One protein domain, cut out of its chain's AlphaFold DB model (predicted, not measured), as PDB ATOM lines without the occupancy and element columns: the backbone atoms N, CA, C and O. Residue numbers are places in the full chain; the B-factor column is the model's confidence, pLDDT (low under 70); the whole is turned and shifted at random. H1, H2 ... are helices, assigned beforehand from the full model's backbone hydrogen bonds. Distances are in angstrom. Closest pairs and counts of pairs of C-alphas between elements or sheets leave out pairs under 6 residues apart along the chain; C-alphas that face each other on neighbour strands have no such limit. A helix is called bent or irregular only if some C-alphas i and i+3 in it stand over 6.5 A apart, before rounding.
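AT A GLANCE: This is residues 12 to 148 of the 321 residues of the protein "Phosphatidylethanolamine-binding protein" of Lactococcus termiticola (UniProt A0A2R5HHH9). Four long helices, side by side and running alternately opposite ways, stand in an open arc in the order H1, H5, H4, H3; short H2 lies crosswise at one end, between the end of H1 and the start of H3. Residues 35 to 44, in the link from H1 to H2, stick out beyond that end. H3, H4 and H5 form an up-and-down bundle, each running against the one before it. The printed part has 137 residues and five named helices, H1 to H5 in chain order, with no named strand: all helix. It is elongated, 56 by 32 by 24 A, and only just compact, close to loose, with a radius of gyration of the C-alphas of 16.9 A.

HOW THE PARTS SIT: H5, residues 119 to 146, touches H4, residues 82 to 107, at a shallow tilt of 14 degrees, opposite ways, a helical hairpin; their closest C-alphas, Ser 86 and His 141, are 5.4 A apart. H5 also touches H1, residues 12 to 25, at a shallow tilt of 20 degrees, opposite ways, closest at the C-alphas of Leu 17 and Phe 136, 5.5 A. H4 and H3, residues 58 to 76, form another helical hairpin at a shallow tilt of 15 degrees, closest at the C-alphas of Ala 71 and Val 82, 5.2 A. H2, residues 49 to 55, and H3 touch only at the corner, and only just, with 3 pairs of C-alphas within 8 A, the closest Leu 53 and Gly 61 at 6.3 A. H1 and H3 are apart. Every O i to N i+4 pair is within hydrogen-bond range in H1, H2 and H3; H4 has 20 of 22 and H5 21 of 24.

IN THESE COORDINATES: H4 measures 35.9 A, H5 34.6 A, H3 27.0 A and H1 20.1 A. H1 begins at C-alpha 12 (177.909, 203.636, 203.511), and H5 ends at C-alpha 146 (179.016, 218.428, 203.895). H5 is irregular, with C-alphas 121 and 124 9.4 A apart, and has a kink of 60 degrees near residue 126.

THE WHOLE: The C-alphas farthest apart, Gln 37 and Arg 78, are 56.4 A apart. The printed part has no cut; the links H1 to H2 and H4 to H5 are long. pLDDT is under 70 at residues 28 to 48, 104 to 122 and 148.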
ATOM      1  N   TRP A  12     178.371 204.885 204.118       87.12
ATOM      2  CA  TRP A  12     177.909 203.636 203.511       87.12
ATOM      3  C   TRP A  12     177.139 203.866 202.204       87.12
ATOM      4  O   TRP A  12     177.299 203.081 201.282       87.12
ATOM      5  N   GLN A  13     176.376 204.960 202.077       93.19
ATOM      6  CA  GLN A  13     175.636 205.279 200.849       93.19
ATOM      7  C   GLN A  13     176.601 205.582 199.698       93.19
ATOM      8  O   GLN A  13     176.384 205.134 198.576       93.19
ATOM      9  N   ILE A  14     177.697 206.290 199.988       94.19
ATOM     10  CA  ILE A  14     178.746 206.593 199.006       94.19
ATOM     11  C   ILE A  14     179.474 205.321 198.578       94.19
ATOM     12  O   ILE A  14     179.685 205.107 197.388       94.19
ATOM     13  N   ILE A  15     179.799 204.446 199.534       93.44
ATOM     14  CA  ILE A  15     180.422 203.145 199.256       93.44
ATOM     15  C   ILE A  15     179.491 202.280 198.402       93.44
ATOM     16  O   ILE A  15     179.933 201.699 197.416       93.44
ATOM     17  N   THR A  16     178.197 202.227 198.724       95.69
ATOM     18  CA  THR A  16     177.210 201.490 197.928       95.69
ATOM     19  C   THR A  16     177.125 202.032 196.504       95.69
ATOM     20  O   THR A  16     177.177 201.242 195.566       95.69
ATOM     21  N   LEU A  17     177.059 203.355 196.315       96.12
ATOM     22  CA  LEU A  17     177.058 203.959 194.977       96.12
ATOM     23  C   LEU A  17     178.341 203.643 194.201       96.12
ATOM     24  O   LEU A  17     178.260 203.319 193.019       96.12
ATOM     25  N   PHE A  18     179.504 203.676 194.857       95.31
ATOM     26  CA  PHE A  18     180.778 203.301 194.242       95.31
ATOM     27  C   PHE A  18     180.787 201.840 193.788       95.31
ATOM     28  O   PHE A  18     181.155 201.550 192.653       95.31
ATOM     29  N   VAL A  19     180.349 200.918 194.651       95.19
ATOM     30  CA  VAL A  19     180.294 199.484 194.337       95.19
ATOM     31  C   VAL A  19     179.304 199.209 193.211       95.19
ATOM     32  O   VAL A  19     179.632 198.457 192.299       95.19
ATOM     33  N   LEU A  20     178.122 199.834 193.233       94.81
ATOM     34  CA  LEU A  20     177.138 199.708 192.156       94.81
ATOM     35  C   LEU A  20     177.693 200.240 190.834       94.81
ATOM     36  O   LEU A  20     177.562 199.578 189.805       94.81
ATOM     37  N   TRP A  21     178.345 201.404 190.861       93.62
ATOM     38  CA  TRP A  21     178.991 201.974 189.686       93.62
ATOM     39  C   TRP A  21     180.081 201.048 189.143       93.62
ATOM     40  O   TRP A  21     180.046 200.697 187.966       93.62
ATOM     41  N   LEU A  22     180.984 200.565 189.997       90.81
ATOM     42  CA  LEU A  22     182.056 199.655 189.604       90.81
ATOM     43  C   LEU A  22     181.507 198.333 189.048       90.81
ATOM     44  O   LEU A  22     181.918 197.907 187.973       90.81
ATOM     45  N   ALA A  23     180.542 197.712 189.729       88.81
ATOM     46  CA  ALA A  23     179.906 196.473 189.285       88.81
ATOM     47  C   ALA A  23     179.210 196.642 187.926       88.81
ATOM     48  O   ALA A  23     179.301 195.762 187.071       88.81
ATOM     49  N   SER A  24     178.574 197.796 187.694       87.31
ATOM     50  CA  SER A  24     177.907 198.087 186.423       87.31
ATOM     51  C   SER A  24     178.867 198.110 185.229       87.31
ATOM     52  O   SER A  24     178.459 197.752 184.127       87.31
ATOM     53  N   MET A  25     180.155 198.422 185.431       86.00
ATOM     54  CA  MET A  25     181.164 198.414 184.359       86.00
ATOM     55  C   MET A  25     181.432 197.015 183.790       86.00
ATOM     56  O   MET A  25     181.859 196.891 182.639       86.00
ATOM     57  N   PHE A  26     181.188 195.972 184.590       79.94
ATOM     58  CA  PHE A  26     181.367 194.573 184.201       79.94
ATOM     59  C   PHE A  26     180.134 193.987 183.510       79.94
ATOM     60  O   PHE A  26     180.224 192.891 182.953       79.94
ATOM     61  N   LEU A  27     179.001 194.697 183.506       74.00
ATOM     62  CA  LEU A  27     177.803 194.243 182.811       74.00
ATOM     63  C   LEU A  27     178.009 194.287 181.288       74.00
ATOM     64  O   LEU A  27     178.626 195.235 180.792       74.00
ATOM     65  N   PRO A  28     177.481 193.293 180.543       62.03
ATOM     66  CA  PRO A  28     177.499 193.262 179.087       62.03
ATOM     67  C   PRO A  28     177.085 194.604 178.471       62.03
ATOM     68  O   PRO A  28     175.930 195.016 178.613       62.03
ATOM     69  N   ALA A  29     178.004 195.295 177.792       58.50
ATOM     70  CA  ALA A  29     177.642 196.447 176.975       58.50
ATOM     71  C   ALA A  29     177.482 195.988 175.527       58.50
ATOM     72  O   ALA A  29     178.345 195.331 174.957       58.50
ATOM     73  N   THR A  30     176.349 196.317 174.917       52.66
ATOM     74  CA  THR A  30     176.082 196.060 173.502       52.66
ATOM     75  C   THR A  30     176.775 197.120 172.643       52.66
ATOM     76  O   THR A  30     176.116 197.901 171.964       52.66
ATOM     77  N   VAL A  31     178.108 197.185 172.666       46.12
ATOM     78  CA  VAL A  31     178.854 198.118 171.807       46.12
ATOM     79  C   VAL A  31     179.219 197.407 170.496       46.12
ATOM     80  O   VAL A  31     179.943 196.416 170.491       46.12
ATOM     81  N   LYS A  32     178.676 197.942 169.387       48.31
ATOM     82  CA  LYS A  32     178.535 197.408 168.006       48.31
ATOM     83  C   LYS A  32     177.361 196.449 167.750       48.31
ATOM     84  O   LYS A  32     177.543 195.299 167.358       48.31
ATOM     85  N   GLN A  33     176.133 196.977 167.765       49.00
ATOM     86  CA  GLN A  33     174.978 196.289 167.158       49.00
ATOM     87  C   GLN A  33     175.051 196.147 165.621       49.00
ATOM     88  O   GLN A  33     174.261 195.409 165.042       49.00
ATOM     89  N   GLN A  34     176.037 196.746 164.939       48.16
ATOM     90  CA  GLN A  34     176.248 196.550 163.494       48.16
ATOM     91  C   GLN A  34     176.807 195.159 163.107       48.16
ATOM     92  O   GLN A  34     177.114 194.927 161.943       48.16
ATOM     93  N   LYS A  35     176.925 194.220 164.059       45.25
ATOM     94  CA  LYS A  35     177.314 192.814 163.830       45.25
ATOM     95  C   LYS A  35     176.195 191.798 164.130       45.25
ATOM     96  O   LYS A  35     176.470 190.620 164.334       45.25
ATOM     97  N   LEU A  36     174.926 192.210 164.139       40.12
ATOM     98  CA  LEU A  36     173.773 191.335 164.426       40.12
ATOM     99  C   LEU A  36     173.388 190.378 163.273       40.12
ATOM    100  O   LEU A  36     172.210 190.215 162.976       40.12
ATOM    101  N   GLN A  37     174.363 189.724 162.632       44.00
ATOM    102  CA  GLN A  37     174.104 188.588 161.730       44.00
ATOM    103  C   GLN A  37     175.150 187.459 161.781       44.00
ATOM    104  O   GLN A  37     175.059 186.533 160.980       44.00
ATOM    105  N   GLN A  38     176.119 187.463 162.704       49.19
ATOM    106  CA  GLN A  38     177.068 186.347 162.806       49.19
ATOM    107  C   GLN A  38     177.190 185.823 164.239       49.19
ATOM    108  O   GLN A  38     177.282 186.587 165.195       49.19
ATOM    109  N   THR A  39     177.102 184.494 164.323       45.00
ATOM    110  CA  THR A  39     177.286 183.571 165.453       45.00
ATOM    111  C   THR A  39     177.869 184.174 166.734       45.00
ATOM    112  O   THR A  39     178.968 184.719 166.730       45.00
ATOM    113  N   VAL A  40     177.136 184.005 167.840       44.06
ATOM    114  CA  VAL A  40     177.491 184.476 169.187       44.06
ATOM    115  C   VAL A  40     178.813 183.852 169.643       44.06
ATOM    116  O   VAL A  40     178.845 182.722 170.123       44.06
ATOM    117  N   ASP A  41     179.903 184.605 169.517       47.44
ATOM    118  CA  ASP A  41     181.173 184.310 170.174       47.44
ATOM    119  C   ASP A  41     181.188 184.973 171.560       47.44
ATOM    120  O   ASP A  41     181.142 186.199 171.702       47.44
ATOM    121  N   ILE A  42     181.247 184.146 172.604       47.09
ATOM    122  CA  ILE A  42     181.258 184.561 174.013       47.09
ATOM    123  C   ILE A  42     182.497 185.422 174.340       47.09
ATOM    124  O   ILE A  42     182.442 186.244 175.256       47.09
ATOM    125  N   GLN A  43     183.598 185.299 173.585       45.50
ATOM    126  CA  GLN A  43     184.768 186.183 173.708       45.50
ATOM    127  C   GLN A  43     184.466 187.607 173.212       45.50
ATOM    128  O   GLN A  43     184.953 188.579 173.786       45.50
ATOM    129  N   GLN A  44     183.605 187.746 172.199       46.69
ATOM    130  CA  GLN A  44     183.207 189.030 171.613       46.69
ATOM    131  C   GLN A  44     182.041 189.693 172.374       46.69
ATOM    132  O   GLN A  44     181.922 190.917 172.380       46.69
ATOM    133  N   ALA A  45     181.235 188.905 173.096       43.75
ATOM    134  CA  ALA A  45     180.139 189.372 173.954       43.75
ATOM    135  C   ALA A  45     180.590 190.112 175.237       43.75
ATOM    136  O   ALA A  45     179.754 190.637 175.969       43.75
ATOM    137  N   LYS A  46     181.902 190.163 175.519       47.44
ATOM    138  CA  LYS A  46     182.506 190.857 176.674       47.44
ATOM    139  C   LYS A  46     182.968 192.293 176.382       47.44
ATOM    140  O   LYS A  46     183.709 192.858 177.186       47.44
ATOM    141  N   ALA A  47     182.578 192.891 175.252       56.59
ATOM    142  CA  ALA A  47     182.929 194.270 174.900       56.59
ATOM    143  C   ALA A  47     182.154 195.295 175.761       56.59
ATOM    144  O   ALA A  47     181.290 196.024 175.287       56.59
ATOM    145  N   ASN A  48     182.451 195.310 177.061       67.31
ATOM    146  CA  ASN A  48     181.736 196.074 178.080       67.31
ATOM    147  C   ASN A  48     182.381 197.450 178.267       67.31
ATOM    148  O   ASN A  48     183.475 197.701 177.765       67.31
ATOM    149  N   TYR A  49     181.760 198.333 179.050       73.94
ATOM    150  CA  TYR A  49     182.373 199.610 179.450       73.94
ATOM    151  C   TYR A  49     183.789 199.419 180.025       73.94
ATOM    152  O   TYR A  49     184.676 200.236 179.796       73.94
ATOM    153  N   PHE A  50     184.031 198.291 180.703       75.44
ATOM    154  CA  PHE A  50     185.362 197.887 181.148       75.44
ATOM    155  C   PHE A  50     186.375 197.723 180.002       75.44
ATOM    156  O   PHE A  50     187.517 198.143 180.137       75.44
ATOM    157  N   TYR A  51     185.984 197.156 178.857       75.75
ATOM    158  CA  TYR A  51     186.870 197.049 177.694       75.75
ATOM    159  C   TYR A  51     187.270 198.434 177.175       75.75
ATOM    160  O   TYR A  51     188.460 198.682 176.990       75.75
ATOM    161  N   PHE A  52     186.293 199.337 177.025       77.25
ATOM    162  CA  PHE A  52     186.528 200.740 176.669       77.25
ATOM    163  C   PHE A  52     187.494 201.408 177.656       77.25
ATOM    164  O   PHE A  52     188.495 201.982 177.237       77.25
ATOM    165  N   LEU A  53     187.265 201.259 178.965       80.00
ATOM    166  CA  LEU A  53     188.182 201.768 179.986       80.00
ATOM    167  C   LEU A  53     189.592 201.192 179.847       80.00
ATOM    168  O   LEU A  53     190.551 201.935 179.962       80.00
ATOM    169  N   MET A  54     189.741 199.891 179.606       81.12
ATOM    170  CA  MET A  54     191.060 199.253 179.600       81.12
ATOM    171  C   MET A  54     191.857 199.482 178.313       81.12
ATOM    172  O   MET A  54     193.083 199.412 178.357       81.12
ATOM    173  N   HIS A  55     191.194 199.744 177.184       78.69
ATOM    174  CA  HIS A  55     191.853 199.798 175.872       78.69
ATOM    175  C   HIS A  55     191.782 201.173 175.205       78.69
ATOM    176  O   HIS A  55     192.708 201.538 174.487       78.69
ATOM    177  N   GLU A  56     190.718 201.945 175.438       78.88
ATOM    178  CA  GLU A  56     190.483 203.230 174.761       78.88
ATOM    179  C   GLU A  56     190.570 204.434 175.709       78.88
ATOM    180  O   GLU A  56     190.941 205.526 175.281       78.88
ATOM    181  N   ALA A  57     190.254 204.245 176.995       84.19
ATOM    182  CA  ALA A  57     190.183 205.309 177.998       84.19
ATOM    183  C   ALA A  57     190.998 205.007 179.272       84.19
ATOM    184  O   ALA A  57     190.622 205.405 180.380       84.19
ATOM    185  N   PHE A  58     192.102 204.264 179.132       87.44
ATOM    186  CA  PHE A  58     192.884 203.769 180.273       87.44
ATOM    187  C   PHE A  58     193.520 204.900 181.074       87.44
ATOM    188  O   PHE A  58     193.408 204.942 182.302       87.44
ATOM    189  N   ILE A  59     194.144 205.851 180.378       91.50
ATOM    190  CA  ILE A  59     194.755 207.022 181.011       91.50
ATOM    191  C   ILE A  59     193.679 207.856 181.704       91.50
ATOM    192  O   ILE A  59     193.874 208.310 182.830       91.50
ATOM    193  N   GLU A  60     192.512 208.004 181.082       92.00
ATOM    194  CA  GLU A  60     191.403 208.758 181.640       92.00
ATOM    195  C   GLU A  60     190.885 208.134 182.931       92.00
ATOM    196  O   GLU A  60     190.703 208.841 183.925       92.00
ATOM    197  N   GLY A  61     190.704 206.812 182.938       91.69
ATOM    198  CA  GLY A  61     190.334 206.055 184.131       91.69
ATOM    199  C   GLY A  61     191.366 206.197 185.248       91.69
ATOM    200  O   GLY A  61     190.994 206.440 186.399       91.69
ATOM    201  N   LEU A  62     192.659 206.121 184.914       94.62
ATOM    202  CA  LEU A  62     193.746 206.264 185.883       94.62
ATOM    203  C   LEU A  62     193.771 207.662 186.514       94.62
ATOM    204  O   LEU A  62     193.831 207.780 187.737       94.62
ATOM    205  N   VAL A  63     193.674 208.722 185.705       96.50
ATOM    206  CA  VAL A  63     193.639 210.106 186.206       96.50
ATOM    207  C   VAL A  63     192.427 210.328 187.109       96.50
ATOM    208  O   VAL A  63     192.571 210.916 188.181       96.50
ATOM    209  N   LEU A  64     191.245 209.827 186.734       96.00
ATOM    210  CA  LEU A  64     190.053 209.938 187.575       96.00
ATOM    211  C   LEU A  64     190.254 209.241 188.929       96.00
ATOM    212  O   LEU A  64     189.919 209.811 189.967       96.00
ATOM    213  N   LEU A  65     190.821 208.032 188.929       94.75
ATOM    214  CA  LEU A  65     191.094 207.279 190.152       94.75
ATOM    215  C   LEU A  65     192.081 208.021 191.060       94.75
ATOM    216  O   LEU A  65     191.856 208.097 192.268       94.75
ATOM    217  N   VAL A  66     193.125 208.625 190.486       97.19
ATOM    218  CA  VAL A  66     194.078 209.468 191.225       97.19
ATOM    219  C   VAL A  66     193.386 210.693 191.822       97.19
ATOM    220  O   VAL A  66     193.603 210.986 192.995       97.19
ATOM    221  N   LEU A  67     192.518 211.382 191.074       97.19
ATOM    222  CA  LEU A  67     191.771 212.540 191.583       97.19
ATOM    223  C   LEU A  67     190.841 212.161 192.745       97.19
ATOM    224  O   LEU A  67     190.803 212.868 193.754       97.19
ATOM    225  N   ILE A  68     190.134 211.030 192.638       95.88
ATOM    226  CA  ILE A  68     189.277 210.507 193.713       95.88
ATOM    227  C   ILE A  68     190.124 210.148 194.939       95.88
ATOM    228  O   ILE A  68     189.823 210.600 196.043       95.88
ATOM    229  N   ALA A  69     191.202 209.379 194.762       96.00
ATOM    230  CA  ALA A  69     192.083 208.971 195.856       96.00
ATOM    231  C   ALA A  69     192.723 210.179 196.550       96.00
ATOM    232  O   ALA A  69     192.743 210.251 197.778       96.00
ATOM    233  N   PHE A  70     193.186 211.164 195.782       96.44
ATOM    234  CA  PHE A  70     193.774 212.380 196.323       96.44
ATOM    235  C   PHE A  70     192.753 213.208 197.112       96.44
ATOM    236  O   PHE A  70     193.052 213.650 198.221       96.44
ATOM    237  N   ALA A  71     191.521 213.349 196.611       94.25
ATOM    238  CA  ALA A  71     190.443 213.987 197.364       94.25
ATOM    239  C   ALA A  71     190.150 213.244 198.683       94.25
ATOM    240  O   ALA A  71     190.005 213.879 199.727       94.25
ATOM    241  N   LEU A  72     190.134 211.908 198.678       92.50
ATOM    242  CA  LEU A  72     189.952 211.111 199.896       92.50
ATOM    243  C   LEU A  72     191.117 211.275 200.886       92.50
ATOM    244  O   LEU A  72     190.882 211.417 202.084       92.50
ATOM    245  N   ILE A  73     192.365 211.334 200.415       92.62
ATOM    246  CA  ILE A  73     193.528 211.615 201.272       92.62
ATOM    247  C   ILE A  73     193.392 213.002 201.913       92.62
ATOM    248  O   ILE A  73     193.536 213.139 203.127       92.62
ATOM    249  N   LEU A  74     193.046 214.030 201.133       89.69
ATOM    250  CA  LEU A  74     192.841 215.386 201.652       89.69
ATOM    251  C   LEU A  74     191.690 215.467 202.660       89.69
ATOM    252  O   LEU A  74     191.790 216.218 203.634       89.69
ATOM    253  N   TYR A  75     190.626 214.685 202.454       87.25
ATOM    254  CA  TYR A  75     189.533 214.530 203.411       87.25
ATOM    255  C   TYR A  75     190.033 213.968 204.747       87.25
ATOM    256  O   TYR A  75     189.789 214.568 205.794       87.25
ATOM    257  N   LEU A  76     190.799 212.873 204.712       85.00
ATOM    258  CA  LEU A  76     191.384 212.257 205.908       85.00
ATOM    259  C   LEU A  76     192.364 213.203 206.620       85.00
ATOM    260  O   LEU A  76     192.390 213.268 207.845       85.00
ATOM    261  N   MET A  77     193.110 214.000 205.854       80.00
ATOM    262  CA  MET A  77     194.010 215.039 206.365       80.00
ATOM    263  C   MET A  77     193.289 216.321 206.818       80.00
ATOM    264  O   MET A  77     193.958 217.291 207.187       80.00
ATOM    265  N   ARG A  78     191.949 216.371 206.756       76.94
ATOM    266  CA  ARG A  78     191.112 217.535 207.109       76.94
ATOM    267  C   ARG A  78     191.517 218.826 206.381       76.94
ATOM    268  O   ARG A  78     191.410 219.925 206.926       76.94
ATOM    269  N   LYS A  79     192.009 218.723 205.142       78.50
ATOM    270  CA  LYS A  79     192.458 219.888 204.365       78.50
ATOM    271  C   LYS A  79     191.272 220.599 203.719       78.50
ATOM    272  O   LYS A  79     190.472 219.980 203.023       78.50
ATOM    273  N   LYS A  80     191.223 221.934 203.852       76.88
ATOM    274  CA  LYS A  80     190.197 222.796 203.221       76.88
ATOM    275  C   LYS A  80     190.153 222.643 201.687       76.88
ATOM    276  O   LYS A  80     189.123 222.906 201.078       76.88
ATOM    277  N   THR A  81     191.244 222.189 201.063       84.69
ATOM    278  CA  THR A  81     191.355 222.016 199.607       84.69
ATOM    279  C   THR A  81     190.588 220.819 199.045       84.69
ATOM    280  O   THR A  81     190.407 220.757 197.830       84.69
ATOM    281  N   VAL A  82     190.097 219.897 199.884       89.94
ATOM    282  CA  VAL A  82     189.384 218.688 199.436       89.94
ATOM    283  C   VAL A  82     188.223 218.987 198.485       89.94
ATOM    284  O   VAL A  82     188.043 218.282 197.494       89.94
ATOM    285  N   THR A  83     187.466 220.060 198.739       86.31
ATOM    286  CA  THR A  83     186.307 220.439 197.919       86.31
ATOM    287  C   THR A  83     186.706 220.787 196.484       86.31
ATOM    288  O   THR A  83     185.988 220.433 195.554       86.31
ATOM    289  N   TYR A  84     187.859 221.436 196.284       91.88
ATOM    290  CA  TYR A  84     188.342 221.778 194.943       91.88
ATOM    291  C   TYR A  84     188.759 220.531 194.167       91.88
ATOM    292  O   TYR A  84     188.447 220.415 192.988       91.88
ATOM    293  N   TRP A  85     189.411 219.576 194.831       94.31
ATOM    294  CA  TRP A  85     189.871 218.342 194.191       94.31
ATOM    295  C   TRP A  85     188.731 217.372 193.885       94.31
ATOM    296  O   TRP A  85     188.718 216.777 192.810       94.31
ATOM    297  N   SER A  86     187.731 217.261 194.764       94.19
ATOM    298  CA  SER A  86     186.535 216.469 194.457       94.19
ATOM    299  C   SER A  86     185.715 217.092 193.325       94.19
ATOM    300  O   SER A  86     185.221 216.370 192.460       94.19
ATOM    301  N   PHE A  87     185.627 218.428 193.270       95.69
ATOM    302  CA  PHE A  87     185.000 219.136 192.152       95.69
ATOM    303  C   PHE A  87     185.787 218.964 190.845       95.69
ATOM    304  O   PHE A  87     185.191 218.684 189.809       95.69
ATOM    305  N   ALA A  88     187.121 219.054 190.889       96.38
ATOM    306  CA  ALA A  88     187.977 218.793 189.735       96.38
ATOM    307  C   ALA A  88     187.783 217.366 189.201       96.38
ATOM    308  O   ALA A  88     187.645 217.187 187.996       96.38
ATOM    309  N   GLY A  89     187.680 216.368 190.087       96.56
ATOM    310  CA  GLY A  89     187.326 214.996 189.718       96.56
ATOM    311  C   GLY A  89     185.968 214.898 189.015       96.56
ATOM    312  O   GLY A  89     185.865 214.244 187.981       96.56
ATOM    313  N   LEU A  90     184.935 215.573 189.535       96.88
ATOM    314  CA  LEU A  90     183.599 215.615 188.926       96.88
ATOM    315  C   LEU A  90     183.623 216.253 187.526       96.88
ATOM    316  O   LEU A  90     183.080 215.684 186.580       96.88
ATOM    317  N   VAL A  91     184.268 217.412 187.381       97.38
ATOM    318  CA  VAL A  91     184.408 218.104 186.088       97.38
ATOM    319  C   VAL A  91     185.188 217.239 185.102       97.38
ATOM    320  O   VAL A  91     184.778 217.086 183.951       97.38
ATOM    321  N   TYR A  92     186.278 216.624 185.563       97.44
ATOM    322  CA  TYR A  92     187.087 215.721 184.759       97.44
ATOM    323  C   TYR A  92     186.288 214.502 184.286       97.44
ATOM    324  O   TYR A  92     186.372 214.142 183.115       97.44
ATOM    325  N   TYR A  93     185.463 213.912 185.156       96.31
ATOM    326  CA  TYR A  93     184.577 212.806 184.800       96.31
ATOM    327  C   TYR A  93     183.636 213.179 183.645       96.31
ATOM    328  O   TYR A  93     183.581 212.479 182.633       96.31
ATOM    329  N   VAL A  94     182.938 214.314 183.768       95.06
ATOM    330  CA  VAL A  94     182.021 214.810 182.730       95.06
ATOM    331  C   VAL A  94     182.772 215.085 181.428       95.06
ATOM    332  O   VAL A  94     182.319 214.699 180.350       95.06
ATOM    333  N   TYR A  95     183.942 215.712 181.504       94.50
ATOM    334  CA  TYR A  95     184.750 215.988 180.325       94.50
ATOM    335  C   TYR A  95     185.209 214.703 179.617       94.50
ATOM    336  O   TYR A  95     184.931 214.524 178.430       94.50
ATOM    337  N   ALA A  96     185.885 213.804 180.334       90.75
ATOM    338  CA  ALA A  96     186.558 212.645 179.753       90.75
ATOM    339  C   ALA A  96     185.578 211.584 179.225       90.75
ATOM    340  O   ALA A  96     185.799 211.010 178.155       90.75
ATOM    341  N   PHE A  97     184.487 211.345 179.958       87.75
ATOM    342  CA  PHE A  97     183.568 210.239 179.679       87.75
ATOM    343  C   PHE A  97     182.260 210.667 179.008       87.75
ATOM    344  O   PHE A  97     181.568 209.814 178.463       87.75
ATOM    345  N   VAL A  98     181.932 211.964 178.988       85.50
ATOM    346  CA  VAL A  98     180.734 212.476 178.299       85.50
ATOM    347  C   VAL A  98     181.130 213.372 177.130       85.50
ATOM    348  O   VAL A  98     180.929 213.004 175.975       85.50
ATOM    349  N   ILE A  99     181.734 214.532 177.397       85.75
ATOM    350  CA  ILE A  99     181.961 215.565 176.371       85.75
ATOM    351  C   ILE A  99     182.928 215.077 175.289       85.75
ATOM    352  O   ILE A  99     182.611 215.151 174.104       85.75
ATOM    353  N   ARG A 100     184.091 214.543 175.676       83.69
ATOM    354  CA  ARG A 100     185.111 214.058 174.734       83.69
ATOM    355  C   ARG A 100     184.565 212.964 173.815       83.69
ATOM    356  O   ARG A 100     184.866 212.959 172.628       83.69
ATOM    357  N   GLN A 101     183.728 212.077 174.346       77.00
ATOM    358  CA  GLN A 101     183.125 210.992 173.572       77.00
ATOM    359  C   GLN A 101     182.136 211.529 172.530       77.00
ATOM    360  O   GLN A 101     182.137 211.080 171.385       77.00
ATOM    361  N   LEU A 102     181.350 212.546 172.890       73.31
ATOM    362  CA  LEU A 102     180.459 213.236 171.953       73.31
ATOM    363  C   LEU A 102     181.231 214.003 170.866       73.31
ATOM    364  O   LEU A 102     180.812 214.002 169.711       73.31
ATOM    365  N   LEU A 103     182.362 214.623 171.214       73.25
ATOM    366  CA  LEU A 103     183.228 215.318 170.254       73.25
ATOM    367  C   LEU A 103     183.915 214.350 169.279       73.25
ATOM    368  O   LEU A 103     183.990 214.629 168.086       73.25
ATOM    369  N   ASN A 104     184.372 213.189 169.752       69.94
ATOM    370  CA  ASN A 104     184.958 212.173 168.876       69.94
ATOM    371  C   ASN A 104     183.932 211.652 167.854       69.94
ATOM    372  O   ASN A 104     184.264 211.439 166.691       69.94
ATOM    373  N   LEU A 105     182.665 211.509 168.260       63.81
ATOM    374  CA  LEU A 105     181.581 211.102 167.361       63.81
ATOM    375  C   LEU A 105     181.279 212.127 166.260       63.81
ATOM    376  O   LEU A 105     180.897 211.734 165.156       63.81
ATOM    377  N   SER A 106     181.405 213.428 166.542       60.28
ATOM    378  CA  SER A 106     181.130 214.474 165.551       60.28
ATOM    379  C   SER A 106     182.252 214.612 164.517       60.28
ATOM    380  O   SER A 106     181.966 214.895 163.353       60.28
ATOM    381  N   TRP A 107     183.504 214.366 164.917       55.12
ATOM    382  CA  TRP A 107     184.680 214.472 164.047       55.12
ATOM    383  C   TRP A 107     184.785 213.333 163.022       55.12
ATOM    384  O   TRP A 107     185.268 213.540 161.912       55.12
ATOM    385  N   ASP A 108     184.254 212.154 163.341       57.19
ATOM    386  CA  ASP A 108     184.238 210.959 162.481       57.19
ATOM    387  C   ASP A 108     183.374 211.093 161.200       57.19
ATOM    388  O   ASP A 108     183.115 210.106 160.508       57.19
ATOM    389  N   GLY A 109     182.871 212.292 160.882       53.81
ATOM    390  CA  GLY A 109     182.101 212.578 159.664       53.81
ATOM    391  C   GLY A 109     180.680 211.999 159.644       53.81
ATOM    392  O   GLY A 109     179.978 212.131 158.646       53.81
ATOM    393  N   ARG A 110     180.227 211.373 160.739       54.44
ATOM    394  CA  ARG A 110     178.921 210.688 160.824       54.44
ATOM    395  C   ARG A 110     177.741 211.603 161.164       54.44
ATOM    396  O   ARG A 110     176.610 211.132 161.174       54.44
ATOM    397  N   GLY A 111     177.995 212.894 161.393       51.00
ATOM    398  CA  GLY A 111     176.986 213.882 161.773       51.00
ATOM    399  C   GLY A 111     176.455 213.655 163.193       51.00
ATOM    400  O   GLY A 111     175.949 212.590 163.536       51.00
ATOM    401  N   PHE A 112     176.543 214.670 164.050       50.81
ATOM    402  CA  PHE A 112     175.906 214.622 165.363       50.81
ATOM    403  C   PHE A 112     174.415 214.948 165.218       50.81
ATOM    404  O   PHE A 112     174.048 216.083 164.926       50.81
ATOM    405  N   SER A 113     173.547 213.958 165.422       53.09
ATOM    406  CA  SER A 113     172.095 214.149 165.471       53.09
ATOM    407  C   SER A 113     171.579 213.691 166.831       53.09
ATOM    408  O   SER A 113     171.666 212.511 167.173       53.09
ATOM    409  N   LEU A 114     171.014 214.618 167.617       50.38
ATOM    410  CA  LEU A 114     170.319 214.271 168.866       50.38
ATOM    411  C   LEU A 114     169.129 213.328 168.614       50.38
ATOM    412  O   LEU A 114     168.780 212.553 169.500       50.38
ATOM    413  N   ALA A 115     168.532 213.384 167.418       46.38
ATOM    414  CA  ALA A 115     167.353 212.609 167.039       46.38
ATOM    415  C   ALA A 115     167.675 211.161 166.617       46.38
ATOM    416  O   ALA A 115     166.838 210.284 166.799       46.38
ATOM    417  N   THR A 116     168.878 210.894 166.090       51.38
ATOM    418  CA  THR A 116     169.361 209.534 165.756       51.38
ATOM    419  C   THR A 116     170.420 209.010 166.736       51.38
ATOM    420  O   THR A 116     170.835 207.863 166.624       51.38
ATOM    421  N   GLY A 117     170.798 209.831 167.726       50.53
ATOM    422  CA  GLY A 117     171.319 209.470 169.044       50.53
ATOM    423  C   GLY A 117     172.679 208.769 169.068       50.53
ATOM    424  O   GLY A 117     172.786 207.592 168.739       50.53
ATOM    425  N   GLY A 118     173.699 209.413 169.653       51.12
ATOM    426  CA  GLY A 118     174.957 208.746 170.052       51.12
ATOM    427  C   GLY A 118     174.752 207.486 170.920       51.12
ATOM    428  O   GLY A 118     175.635 206.639 171.029       51.12
ATOM    429  N   TRP A 119     173.552 207.301 171.474       50.59
ATOM    430  CA  TRP A 119     173.086 206.099 172.166       50.59
ATOM    431  C   TRP A 119     172.982 204.851 171.282       50.59
ATOM    432  O   TRP A 119     173.128 203.748 171.798       50.59
ATOM    433  N   HIS A 120     172.782 204.984 169.967       53.00
ATOM    434  CA  HIS A 120     172.878 203.842 169.050       53.00
ATOM    435  C   HIS A 120     174.317 203.333 168.897       53.00
ATOM    436  O   HIS A 120     174.518 202.163 168.576       53.00
ATOM    437  N   TYR A 121     175.314 204.185 169.160       56.53
ATOM    438  CA  TYR A 121     176.725 203.808 169.107       56.53
ATOM    439  C   TYR A 121     177.186 203.129 170.403       56.53
ATOM    440  O   TYR A 121     177.801 202.063 170.363       56.53
ATOM    441  N   PHE A 122     176.851 203.724 171.551       62.88
ATOM    442  CA  PHE A 122     177.318 203.255 172.858       62.88
ATOM    443  C   PHE A 122     176.351 202.305 173.590       62.88
ATOM    444  O   PHE A 122     176.767 201.559 174.473       62.88
ATOM    445  N   GLY A 123     175.067 202.301 173.234       71.69
ATOM    446  CA  GLY A 123     174.029 201.500 173.886       71.69
ATOM    447  C   GLY A 123     173.491 202.099 175.195       71.69
ATOM    448  O   GLY A 123     174.107 202.948 175.842       71.69
ATOM    449  N   TRP A 124     172.312 201.624 175.613       73.56
ATOM    450  CA  TRP A 124     171.640 202.057 176.851       73.56
ATOM    451  C   TRP A 124     172.396 201.676 178.131       73.56
ATOM    452  O   TRP A 124     172.289 202.372 179.139       73.56
ATOM    453  N   SER A 125     173.182 200.598 178.105       74.12
ATOM    454  CA  SER A 125     173.990 200.177 179.253       74.12
ATOM    455  C   SER A 125     175.172 201.112 179.503       74.12
ATOM    456  O   SER A 125     175.416 201.474 180.649       74.12
ATOM    457  N   TYR A 126     175.849 201.587 178.454       78.44
ATOM    458  CA  TYR A 126     176.891 202.614 178.576       78.44
ATOM    459  C   TYR A 126     176.344 203.891 179.220       78.44
ATOM    460  O   TYR A 126     176.918 204.434 180.161       78.44
ATOM    461  N   LEU A 127     175.171 204.315 178.758       80.19
ATOM    462  CA  LEU A 127     174.402 205.419 179.317       80.19
ATOM    463  C   LEU A 127     174.144 205.286 180.814       80.19
ATOM    464  O   LEU A 127     174.402 206.210 181.583       80.19
ATOM    465  N   ALA A 128     173.629 204.126 181.218       85.38
ATOM    466  CA  ALA A 128     173.323 203.841 182.608       85.38
ATOM    467  C   ALA A 128     174.588 203.908 183.478       85.38
ATOM    468  O   ALA A 128     174.543 204.476 184.568       85.38
ATOM    469  N   ILE A 129     175.722 203.404 182.980       88.50
ATOM    470  CA  ILE A 129     177.014 203.444 183.680       88.50
ATOM    471  C   ILE A 129     177.513 204.888 183.830       88.50
ATOM    472  O   ILE A 129     177.995 205.253 184.905       88.50
ATOM    473  N   LEU A 130     177.360 205.726 182.795       89.44
ATOM    474  CA  LEU A 130     177.710 207.148 182.867       89.44
ATOM    475  C   LEU A 130     176.862 207.910 183.888       89.44
ATOM    476  O   LEU A 130     177.381 208.690 184.682       89.44
ATOM    477  N   LEU A 131     175.550 207.675 183.885       92.25
ATOM    478  CA  LEU A 131     174.636 208.320 184.825       92.25
ATOM    479  C   LEU A 131     174.891 207.860 186.261       92.25
ATOM    480  O   LEU A 131     174.886 208.682 187.177       92.25
ATOM    481  N   LEU A 132     175.165 206.569 186.463       94.38
ATOM    482  CA  LEU A 132     175.494 206.019 187.775       94.38
ATOM    483  C   LEU A 132     176.839 206.547 188.293       94.38
ATOM    484  O   LEU A 132     176.954 206.872 189.473       94.38
ATOM    485  N   GLY A 133     177.830 206.707 187.411       94.81
ATOM    486  CA  GLY A 133     179.104 207.334 187.752       94.81
ATOM    487  C   GLY A 133     178.964 208.820 188.065       94.81
ATOM    488  O   GLY A 133     179.512 209.282 189.060       94.81
ATOM    489  N   LEU A 134     178.161 209.560 187.296       96.06
ATOM    490  CA  LEU A 134     177.851 210.960 187.592       96.06
ATOM    491  C   LEU A 134     177.147 211.101 188.947       96.06
ATOM    492  O   LEU A 134     177.512 211.966 189.742       96.06
ATOM    493  N   LEU A 135     176.176 210.227 189.230       96.38
ATOM    494  CA  LEU A 135     175.485 210.177 190.516       96.38
ATOM    495  C   LEU A 135     176.468 209.910 191.661       96.38
ATOM    496  O   LEU A 135     176.428 210.613 192.668       96.38
ATOM    497  N   PHE A 136     177.372 208.940 191.497       96.62
ATOM    498  CA  PHE A 136     178.432 208.671 192.465       96.62
ATOM    499  C   PHE A 136     179.344 209.890 192.666       96.62
ATOM    500  O   PHE A 136     179.570 210.285 193.806       96.62
ATOM    501  N   MET A 137     179.826 210.525 191.594       97.12
ATOM    502  CA  MET A 137     180.733 211.676 191.679       97.12
ATOM    503  C   MET A 137     180.072 212.886 192.346       97.12
ATOM    504  O   MET A 137     180.698 213.549 193.175       97.12
ATOM    505  N   LEU A 138     178.799 213.153 192.042       95.75
ATOM    506  CA  LEU A 138     178.010 214.189 192.711       95.75
ATOM    507  C   LEU A 138     177.803 213.861 194.191       95.75
ATOM    508  O   LEU A 138     178.050 214.711 195.045       95.75
ATOM    509  N   ALA A 139     177.394 212.630 194.505       94.56
ATOM    510  CA  ALA A 139     177.194 212.191 195.881       94.56
ATOM    511  C   ALA A 139     178.499 212.257 196.687       94.56
ATOM    512  O   ALA A 139     178.492 212.746 197.812       94.56
ATOM    513  N   LEU A 140     179.626 211.838 196.106       94.38
ATOM    514  CA  LEU A 140     180.950 211.954 196.709       94.38
ATOM    515  C   LEU A 140     181.318 213.423 196.944       94.38
ATOM    516  O   LEU A 140     181.758 213.770 198.037       94.38
ATOM    517  N   HIS A 141     181.118 214.301 195.957       93.94
ATOM    518  CA  HIS A 141     181.401 215.726 196.112       93.94
ATOM    519  C   HIS A 141     180.566 216.351 197.237       93.94
ATOM    520  O   HIS A 141     181.132 217.006 198.111       93.94
ATOM    521  N   PHE A 142     179.252 216.100 197.271       90.56
ATOM    522  CA  PHE A 142     178.378 216.586 198.341       90.56
ATOM    523  C   PHE A 142     178.734 215.992 199.700       90.56
ATOM    524  O   PHE A 142     178.800 216.728 200.678       90.56
ATOM    525  N   TYR A 143     179.039 214.696 199.764       89.19
ATOM    526  CA  TYR A 143     179.491 214.040 200.987       89.19
ATOM    527  C   TYR A 143     180.759 214.695 201.539       89.19
ATOM    528  O   TYR A 143     180.818 215.016 202.722       89.19
ATOM    529  N   LEU A 144     181.760 214.933 200.687       88.62
ATOM    530  CA  LEU A 144     183.012 215.583 201.079       88.62
ATOM    531  C   LEU A 144     182.822 217.074 201.395       88.62
ATOM    532  O   LEU A 144     183.559 217.625 202.211       88.62
ATOM    533  N   LEU A 145     181.853 217.736 200.761       83.44
ATOM    534  CA  LEU A 145     181.491 219.127 201.032       83.44
ATOM    535  C   LEU A 145     180.764 219.274 202.373       83.44
ATOM    536  O   LEU A 145     181.018 220.236 203.088       83.44
ATOM    537  N   GLU A 146     179.858 218.358 202.700       75.69
ATOM    538  CA  GLU A 146     179.016 218.428 203.895       75.69
ATOM    539  C   GLU A 146     179.720 217.874 205.134       75.69
ATOM    540  O   GLU A 146     179.630 218.469 206.203       75.69
ATOM    541  N   ASN A 147     180.476 216.783 204.984       70.56
ATOM    542  CA  ASN A 147     181.240 216.184 206.081       70.56
ATOM    543  C   ASN A 147     182.622 216.816 206.268       70.56
ATOM    544  O   ASN A 147     183.394 216.381 207.127       70.56
ATOM    545  N   ARG A 148     182.942 217.886 205.529       68.12
ATOM    546  CA  ARG A 148     183.975 218.806 205.998       68.12
ATOM    547  C   ARG A 148     183.418 219.428 207.279       68.12
ATOM    548  O   ARG A 148     182.484 220.225 207.230       68.12
TER     549      ARG A 148